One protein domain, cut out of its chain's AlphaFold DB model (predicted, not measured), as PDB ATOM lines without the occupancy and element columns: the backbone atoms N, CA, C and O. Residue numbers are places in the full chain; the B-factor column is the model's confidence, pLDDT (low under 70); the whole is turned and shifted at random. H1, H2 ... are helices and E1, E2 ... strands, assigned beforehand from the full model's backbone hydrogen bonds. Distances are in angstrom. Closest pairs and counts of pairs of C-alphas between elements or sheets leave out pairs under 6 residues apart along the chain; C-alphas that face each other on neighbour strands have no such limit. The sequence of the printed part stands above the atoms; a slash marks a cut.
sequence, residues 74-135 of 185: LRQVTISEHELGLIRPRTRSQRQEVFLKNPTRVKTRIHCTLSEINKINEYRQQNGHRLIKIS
ATOM      1  N   LEU A  74      38.874 -19.619  19.412       92.62
ATOM      2  CA  LEU A  74      37.622 -20.185  19.909       92.62
ATOM      3  C   LEU A  74      37.301 -21.478  19.164       92.62
ATOM      4  O   LEU A  74      37.509 -21.605  17.957       92.62
ATOM      5  N   ARG A  75      36.725 -22.450  19.870       92.75
ATOM      6  CA  ARG A  75      36.284 -23.701  19.245       92.75
ATOM      7  C   ARG A  75      34.791 -23.703  19.039       92.75
ATOM      8  O   ARG A  75      34.027 -23.421  19.953       92.75
ATOM      9  N   GLN A  76      34.382 -24.049  17.827       91.62
ATOM     10  CA  GLN A  76      32.981 -24.261  17.526       91.62
ATOM     11  C   GLN A  76      32.542 -25.616  18.090       91.62
ATOM     12  O   GLN A  76      33.043 -26.659  17.674       91.62
ATOM     13  N   VAL A  77      31.604 -25.594  19.031       91.19
ATOM     14  CA  VAL A  77      31.095 -26.777  19.728       91.19
ATOM     15  C   VAL A  77      29.573 -26.805  19.636       91.19
ATOM     16  O   VAL A  77      28.919 -25.765  19.706       91.19
ATOM     17  N   THR A  78      29.001 -27.997  19.467       89.62
ATOM     18  CA  THR A  78      27.552 -28.202  19.574       89.62
ATOM     19  C   THR A  78      27.176 -28.417  21.035       89.62
ATOM     20  O   THR A  78      27.680 -29.355  21.664       89.62
ATOM     21  N   ILE A  79      26.291 -27.566  21.550       87.62
ATOM     22  CA  ILE A  79      25.863 -27.604  22.951       87.62
ATOM     23  C   ILE A  79      24.340 -27.554  23.093       87.62
ATOM     24  O   ILE A  79      23.629 -27.133  22.173       87.62
ATOM     25  N   SER A  80      23.843 -28.024  24.236       86.38
ATOM     26  CA  SER A  80      22.431 -27.924  24.626       86.38
ATOM     27  C   SER A  80      22.109 -26.552  25.240       86.38
ATOM     28  O   SER A  80      23.007 -25.775  25.569       86.38
ATOM     29  N   GLU A  81      20.818 -26.240  25.413       83.94
ATOM     30  CA  GLU A  81      20.395 -25.015  26.110       83.94
ATOM     31  C   GLU A  81      20.902 -24.995  27.559       83.94
ATOM     32  O   GLU A  81      21.378 -23.968  28.040       83.94
ATOM     33  N   HIS A  82      20.849 -26.142  28.242       85.69
ATOM     34  CA  HIS A  82      21.302 -26.250  29.624       85.69
ATOM     35  C   HIS A  82      22.810 -26.001  29.739       85.69
ATOM     36  O   HIS A  82      23.235 -25.186  30.554       85.69
ATOM     37  N   GLU A  83      23.606 -26.608  28.854       88.94
ATOM     38  CA  GLU A  83      25.053 -26.376  28.772       88.94
ATOM     39  C   GLU A  83      25.376 -24.907  28.490       88.94
ATOM     40  O   GLU A  83      26.222 -24.318  29.161       88.94
ATOM     41  N   LEU A  84      24.657 -24.280  27.551       88.50
ATOM     42  CA  LEU A  84      24.789 -22.850  27.276       88.50
ATOM     43  C   LEU A  84      24.446 -22.006  28.514       88.50
ATOM     44  O   LEU A  84      25.133 -21.029  28.809       88.50
ATOM     45  N   GLY A  85      23.420 -22.400  29.266       87.12
ATOM     46  CA  GLY A  85      23.023 -21.763  30.514       87.12
ATOM     47  C   GLY A  85      24.016 -21.951  31.666       87.12
ATOM     48  O   GLY A  85      23.917 -21.197  32.633       87.12
ATOM     49  N   LEU A  86      24.938 -22.916  31.598       88.56
ATOM     50  CA  LEU A  86      26.035 -23.084  32.562       88.56
ATOM     51  C   LEU A  86      27.199 -22.149  32.238       88.56
ATOM     52  O   LEU A  86      27.703 -21.453  33.116       88.56
ATOM     53  N   ILE A  87      27.602 -22.094  30.966       90.75
ATOM     54  CA  ILE A  87      28.722 -21.242  30.545       90.75
ATOM     55  C   ILE A  87      28.336 -19.766  30.442       90.75
ATOM     56  O   ILE A  87      29.180 -18.894  30.617       90.75
ATOM     57  N   ARG A  88      27.065 -19.465  30.145       88.38
ATOM     58  CA  ARG A  88      26.561 -18.105  29.903       88.38
ATOM     59  C   ARG A  88      25.185 -17.916  30.550       88.38
ATOM     60  O   ARG A  88      24.188 -17.826  29.828       88.38
ATOM     61  N   PRO A  89      25.094 -17.785  31.886       83.69
ATOM     62  CA  PRO A  89      23.820 -17.765  32.619       83.69
ATOM     63  C   PRO A  89      22.806 -16.732  32.115       83.69
ATOM     64  O   PRO A  89      21.612 -17.014  32.045       83.69
ATOM     65  N   ARG A  90      23.270 -15.561  31.659       78.44
ATOM     66  CA  ARG A  90      22.400 -14.508  31.102       78.44
ATOM     67  C   ARG A  90      21.665 -14.904  29.817       78.44
ATOM     68  O   ARG A  90      20.679 -14.273  29.466       78.44
ATOM     69  N   THR A  91      22.108 -15.938  29.106       77.06
ATOM     70  CA  THR A  91      21.385 -16.437  27.920       77.06
ATOM     71  C   THR A  91      20.112 -17.204  28.277       77.06
ATOM     72  O   THR A  91      19.287 -17.422  27.397       77.06
ATOM     73  N   ARG A  92      19.898 -17.548  29.558       73.69
ATOM     74  CA  ARG A  92      18.656 -18.187  30.021       73.69
ATOM     75  C   ARG A  92      17.437 -17.273  29.867       73.69
ATOM     76  O   ARG A  92      16.368 -17.759  29.522       73.69
ATOM     77  N   SER A  93      17.593 -15.963  30.087       71.38
ATOM     78  CA  SER A  93      16.506 -14.988  29.903       71.38
ATOM     79  C   SER A  93      16.317 -14.586  28.437       71.38
ATOM     80  O   SER A  93      15.203 -14.301  28.013       71.38
ATOM     81  N   GLN A  94      17.389 -14.615  27.640       70.88
ATOM     82  CA  GLN A  94      17.361 -14.378  26.194       70.88
ATOM     83  C   GLN A  94      17.428 -15.705  25.434       70.88
ATOM     84  O   GLN A  94      18.427 -16.003  24.768       70.88
ATOM     85  N   ARG A  95      16.369 -16.516  25.556       66.69
ATOM     86  CA  ARG A  95      16.266 -17.793  24.839       66.69
ATOM     87  C   ARG A  95      16.474 -17.554  23.349       66.69
ATOM     88  O   ARG A  95      15.748 -16.786  22.724       66.69
ATOM     89  N   GLN A  96      17.477 -18.213  22.774       68.62
ATOM     90  CA  GLN A  96      17.672 -18.155  21.328       68.62
ATOM     91  C   GLN A  96      16.440 -18.762  20.652       68.62
ATOM     92  O   GLN A  96      15.953 -19.806  21.087       68.62
ATOM     93  N   GLU A  97      15.967 -18.162  19.558       68.19
ATOM     94  CA  GLU A  97      14.797 -18.657  18.810       68.19
ATOM     95  C   GLU A  97      14.910 -20.140  18.424       68.19
ATOM     96  O   GLU A  97      13.914 -20.857  18.326       68.19
ATOM     97  N   VAL A  98      16.147 -20.612  18.244       64.44
ATOM     98  CA  VAL A  98      16.479 -22.009  17.953       64.44
ATOM     99  C   VAL A  98      15.999 -22.948  19.067       64.44
ATOM    100  O   VAL A  98      15.477 -24.021  18.766       64.44
ATOM    101  N   PHE A  99      16.120 -22.533  20.332       66.69
ATOM    102  CA  PHE A  99      15.660 -23.296  21.494       66.69
ATOM    103  C   PHE A  99      14.161 -23.116  21.759       66.69
ATOM    104  O   PHE A  99      13.524 -24.054  22.225       66.69
ATOM    105  N   LEU A 100      13.570 -21.969  21.386       69.75
ATOM    106  CA  LEU A 100      12.114 -21.765  21.468       69.75
ATOM    107  C   LEU A 100      11.346 -22.746  20.572       69.75
ATOM    108  O   LEU A 100      10.320 -23.277  20.977       69.75
ATOM    109  N   LYS A 101      11.856 -23.011  19.360       69.44
ATOM    110  CA  LYS A 101      11.206 -23.919  18.400       69.44
ATOM    111  C   LYS A 101      11.439 -25.400  18.707       69.44
ATOM    112  O   LYS A 101      10.624 -26.222  18.309       69.44
ATOM    113  N   ASN A 102      12.561 -25.760  19.336       64.81
ATOM    114  CA  ASN A 102      12.904 -27.147  19.673       64.81
ATOM    115  C   ASN A 102      13.759 -27.209  20.959       64.81
ATOM    116  O   ASN A 102      14.991 -27.231  20.859       64.81
ATOM    117  N   PRO A 103      13.147 -27.292  22.154       62.47
ATOM    118  CA  PRO A 103      13.873 -27.229  23.428       62.47
ATOM    119  C   PRO A 103      14.802 -28.433  23.668       62.47
ATOM    120  O   PRO A 103      15.790 -28.329  24.386       62.47
ATOM    121  N   THR A 104      14.531 -29.574  23.032       61.50
ATOM    122  CA  THR A 104      15.292 -30.826  23.202       61.50
ATOM    123  C   THR A 104      16.414 -31.023  22.174       61.50
ATOM    124  O   THR A 104      17.200 -31.964  22.287       61.50
ATOM    125  N   ARG A 105      16.538 -30.160  21.152       63.00
ATOM    126  CA  ARG A 105      17.554 -30.337  20.099       63.00
ATOM    127  C   ARG A 105      18.912 -29.763  20.510       63.00
ATOM    128  O   ARG A 105      19.139 -28.558  20.473       63.00
ATOM    129  N   VAL A 106      19.874 -30.655  20.745       62.38
ATOM    130  CA  VAL A 106      21.314 -30.349  20.838       62.38
ATOM    131  C   VAL A 106      21.865 -30.033  19.440       62.38
ATOM    132  O   VAL A 106      22.472 -30.887  18.795       62.38
ATOM    133  N   LYS A 107      21.584 -28.846  18.887       66.56
ATOM    134  CA  LYS A 107      22.078 -28.478  17.540       66.56
ATOM    135  C   LYS A 107      22.638 -27.066  17.402       66.56
ATOM    136  O   LYS A 107      23.015 -26.687  16.293       66.56
ATOM    137  N   THR A 108      22.765 -26.299  18.479       74.44
ATOM    138  CA  THR A 108      23.342 -24.957  18.358       74.44
ATOM    139  C   THR A 108      24.861 -25.044  18.409       74.44
ATOM    140  O   THR A 108      25.447 -25.468  19.403       74.44
ATOM    141  N   ARG A 109      25.502 -24.647  17.306       86.94
ATOM    142  CA  ARG A 109      26.957 -24.516  17.222       86.94
ATOM    143  C   ARG A 109      27.372 -23.154  17.755       86.94
ATOM    144  O   ARG A 109      26.979 -22.132  17.196       86.94
ATOM    145  N   ILE A 110      28.185 -23.146  18.798       88.50
ATOM    146  CA  ILE A 110      28.631 -21.930  19.473       88.50
ATOM    147  C   ILE A 110      30.153 -21.938  19.550       88.50
ATOM    148  O   ILE A 110      30.767 -22.979  19.754       88.50
ATOM    149  N   HIS A 111      30.761 -20.773  19.343       91.62
ATOM    150  CA  HIS A 111      32.182 -20.573  19.598       91.62
ATOM    151  C   HIS A 111      32.407 -20.430  21.105       91.62
ATOM    152  O   HIS A 111      31.857 -19.507  21.721       91.62
ATOM    153  N   CYS A 112      33.197 -21.340  21.665       91.56
ATOM    154  CA  CYS A 112      33.509 -21.423  23.084       91.56
ATOM    155  C   CYS A 112      35.010 -21.242  23.337       91.56
ATOM    156  O   CYS A 112      35.839 -21.664  22.522       91.56
ATOM    157  N   THR A 113      35.353 -20.623  24.466       94.06
ATOM    158  CA  THR A 113      36.731 -20.596  24.985       94.06
ATOM    159  C   THR A 113      37.122 -21.965  25.551       94.06
ATOM    160  O   THR A 113      36.268 -22.828  25.768       94.06
ATOM    161  N   LEU A 114      38.416 -22.179  25.817       92.50
ATOM    162  CA  LEU A 114      38.886 -23.412  26.460       92.50
ATOM    163  C   LEU A 114      38.298 -23.566  27.870       92.50
ATOM    164  O   LEU A 114      37.801 -24.636  28.213       92.50
ATOM    165  N   SER A 115      38.257 -22.478  28.643       92.50
ATOM    166  CA  SER A 115      37.590 -22.428  29.950       92.50
ATOM    167  C   SER A 115      36.102 -22.801  29.901       92.50
ATOM    168  O   SER A 115      35.637 -23.563  30.747       92.50
ATOM    169  N   GLU A 116      35.345 -22.322  28.908       93.88
ATOM    170  CA  GLU A 116      33.939 -22.712  28.724       93.88
ATOM    171  C   GLU A 116      33.809 -24.208  28.392       93.88
ATOM    172  O   GLU A 116      32.914 -24.880  28.902       93.88
ATOM    173  N   ILE A 117      34.712 -24.751  27.572       93.75
ATOM    174  CA  ILE A 117      34.705 -26.175  27.204       93.75
ATOM    175  C   ILE A 117      35.001 -27.067  28.405       93.75
ATOM    176  O   ILE A 117      34.348 -28.097  28.552       93.75
ATOM    177  N   ASN A 118      35.927 -26.666  29.275       94.06
ATOM    178  CA  ASN A 118      36.235 -27.416  30.490       94.06
ATOM    179  C   ASN A 118      35.008 -27.512  31.406       94.06
ATOM    180  O   ASN A 118      34.630 -28.616  31.783       94.06
ATOM    181  N   LYS A 119      34.294 -26.399  31.630       94.12
ATOM    182  CA  LYS A 119      33.034 -26.393  32.399       94.12
ATOM    183  C   LYS A 119      31.963 -27.301  31.792       94.12
ATOM    184  O   LYS A 119      31.243 -27.993  32.505       94.12
ATOM    185  N   ILE A 120      31.843 -27.312  30.461       93.62
ATOM    186  CA  ILE A 120      30.907 -28.219  29.780       93.62
ATOM    187  C   ILE A 120      31.345 -29.673  29.967       93.62
ATOM    188  O   ILE A 120      30.504 -30.532  30.214       93.62
ATOM    189  N   ASN A 121      32.638 -29.969  29.856       95.12
ATOM    190  CA  ASN A 121      33.160 -31.319  30.040       95.12
ATOM    191  C   ASN A 121      32.958 -31.829  31.473       95.12
ATOM    192  O   ASN A 121      32.551 -32.975  31.623       95.12
ATOM    193  N   GLU A 122      33.146 -30.988  32.491       95.12
ATOM    194  CA  GLU A 122      32.832 -31.309  33.893       95.12
ATOM    195  C   GLU A 122      31.357 -31.695  34.054       95.12
ATOM    196  O   GLU A 122      31.040 -32.774  34.556       95.12
ATOM    197  N   TYR A 123      30.447 -30.866  33.531       93.38
ATOM    198  CA  TYR A 123      29.015 -31.163  33.539       93.38
ATOM    199  C   TYR A 123      28.694 -32.471  32.799       93.38
ATOM    200  O   TYR A 123      27.934 -33.308  33.286       93.38
ATOM    201  N   ARG A 124      29.279 -32.686  31.617       93.69
ATOM    202  CA  ARG A 124      29.045 -33.899  30.826       93.69
ATOM    203  C   ARG A 124      29.568 -35.149  31.518       93.69
ATOM    204  O   ARG A 124      28.903 -36.177  31.448       93.69
ATOM    205  N   GLN A 125      30.707 -35.059  32.198       94.94
ATOM    206  CA  GLN A 125      31.276 -36.164  32.961       94.94
ATOM    207  C   GLN A 125      30.352 -36.584  34.107       94.94
ATOM    208  O   GLN A 125      30.108 -37.774  34.276       94.94
ATOM    209  N   GLN A 126      29.780 -35.620  34.835       93.69
ATOM    210  CA  GLN A 126      28.830 -35.884  35.923       93.69
ATOM    211  C   GLN A 126      27.520 -36.525  35.438       93.69
ATOM    212  O   GLN A 126      26.927 -37.325  36.151       93.69
ATOM    213  N   ASN A 127      27.081 -36.195  34.220       91.44
ATOM    214  CA  ASN A 127      25.799 -36.642  33.662       91.44
ATOM    215  C   ASN A 127      25.932 -37.792  32.640       91.44
ATOM    216  O   ASN A 127      24.976 -38.108  31.933       91.44
ATOM    217  N   GLY A 128      27.113 -38.410  32.515       90.44
ATOM    218  CA  GLY A 128      27.343 -39.537  31.598       90.44
ATOM    219  C   GLY A 128      27.274 -39.181  30.104       90.44
ATOM    220  O   GLY A 128      27.040 -40.044  29.258       90.44
ATOM    221  N   HIS A 129      27.458 -37.910  29.745       88.88
ATOM    222  CA  HIS A 129      27.438 -37.438  28.362       88.88
ATOM    223  C   HIS A 129      28.824 -37.480  27.700       88.88
ATOM    224  O   HIS A 129      29.873 -37.424  28.341       88.88
ATOM    225  N   ARG A 130      28.845 -37.511  26.360       89.81
ATOM    226  CA  ARG A 130      30.091 -37.547  25.579       89.81
ATOM    227  C   ARG A 130      30.888 -36.241  25.695       89.81
ATOM    228  O   ARG A 130      30.437 -35.186  25.238       89.81
ATOM    229  N   LEU A 131      32.120 -36.347  26.188       92.50
ATOM    230  CA  LEU A 131      33.060 -35.229  26.308       92.50
ATOM    231  C   LEU A 131      33.443 -34.613  24.954       92.50
ATOM    232  O   LEU A 131      33.549 -35.293  23.926       92.50
ATOM    233  N   ILE A 132      33.701 -33.310  24.980       91.31
ATOM    234  CA  ILE A 132      34.243 -32.540  23.864       91.31
ATOM    235  C   ILE A 132      35.750 -32.786  23.824       91.31
ATOM    236  O   ILE A 132      36.493 -32.294  24.673       91.31
ATOM    237  N   LYS A 133      36.203 -33.543  22.821       91.44
ATOM    238  CA  LYS A 133      37.628 -33.793  22.579       91.44
ATOM    239  C   LYS A 133      38.189 -32.728  21.640       91.44
ATOM    240  O   LYS A 133      37.674 -32.539  20.539       91.44
ATOM    241  N   ILE A 134      39.255 -32.057  22.065       89.94
ATOM    242  CA  ILE A 134      40.035 -31.137  21.233       89.94
ATOM    243  C   ILE A 134      41.316 -31.866  20.826       89.94
ATOM    244  O   ILE A 134      41.925 -32.539  21.651       89.94
ATOM    245  N   SER A 135      41.723 -31.760  19.561       89.56
ATOM    246  CA  SER A 135      42.948 -32.414  19.098       89.56
ATOM    247  C   SER A 135      44.197 -31.829  19.761       89.56
ATOM    248  O   SER A 135      44.385 -30.609  19.795       89.56
TER     249      SER A 135
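What this domain is: This is residues 74 to 135 of the 185 residues of an uncharacterized protein of Hyaloscypha hepaticicola (UniProt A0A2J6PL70). What is the shape? A two-stranded antiparallel ribbon, E1 with E2, and the helix H1 near it make the middle; the long helix H4 packs on H1 at one end, and the short helices H2 and H3 lie toward the other end. After H4 the last stretch, residues 127 to 135, folds back along it. What is it made of? The printed part has 62 residues, with two named strands and four named helices in the order E1 H1 H2 H3 E2 H4, a mixed class of helices and strands. Is it compact? It is compact, with a radius of gyration of the C-alphas of 11.3 A and a rounded outline of 32 by 24 by 18 A.

How they stand to each other: How do the strands pair? E1, residues 75 to 79, and E2, residues 108 to 112, are antiparallel neighbours at 140 degrees. N 77 and O 110 are 2.8 A apart and N 110 and O 77 are 2.9 A apart, both within hydrogen-bond range. What does the first helix meet? H1, residues 81 to 87, touches H4, residues 114 to 126, at a steep tilt of 56 degrees, opposite ways, and their closest C-alphas, those of Ile 87 and Glu 116, are 5.7 A apart. H1 and H2, residues 89 to 92, touch only at the corner and only just, with 3 pairs of C-alphas within 8 A, the closest those of Gly 85 and Arg 92 at 5.7 A. H1 is close to but not clearly touching H3, residues 97 to 101: the closest C-alphas, those of Glu 81 and Phe 99, are 6.8 A apart. What stays apart? H3 is apart from H2, H4 and E1, and H2 is apart from H4 and both strands. How are the helix backbones? Every O i to N i+4 pair is within hydrogen-bond range in H1, H3 and H4; H2 is too short for such a pair.

Where its parts are: Where does the first strand begin? E1 begins at C-alpha 75, (36.284, -23.701, 19.245), and is 11.7 A long; H1 after it is 10.2 A. What follows? H2 is 5.8 A and H3 6.4 A long, and E2 measures 11.8 A from C-alpha 108 at (23.342, -24.957, 18.358). Where does the longest helix end? H4, 18.6 A long, ends at C-alpha 126, (28.830, -35.884, 35.923).

The domain as a whole: How far does it reach? The two C-alphas farthest apart, those of Ser 93 and Ser 135, are 33.5 A apart. Is it cut, and are links long? The printed part has no cut and no long link; the link from H3 to E2, 6 residues, is short, and the others are tight. Where is confidence low? The mean pLDDT of the printed part is 84.0, and residues 95 to 107 are under 70.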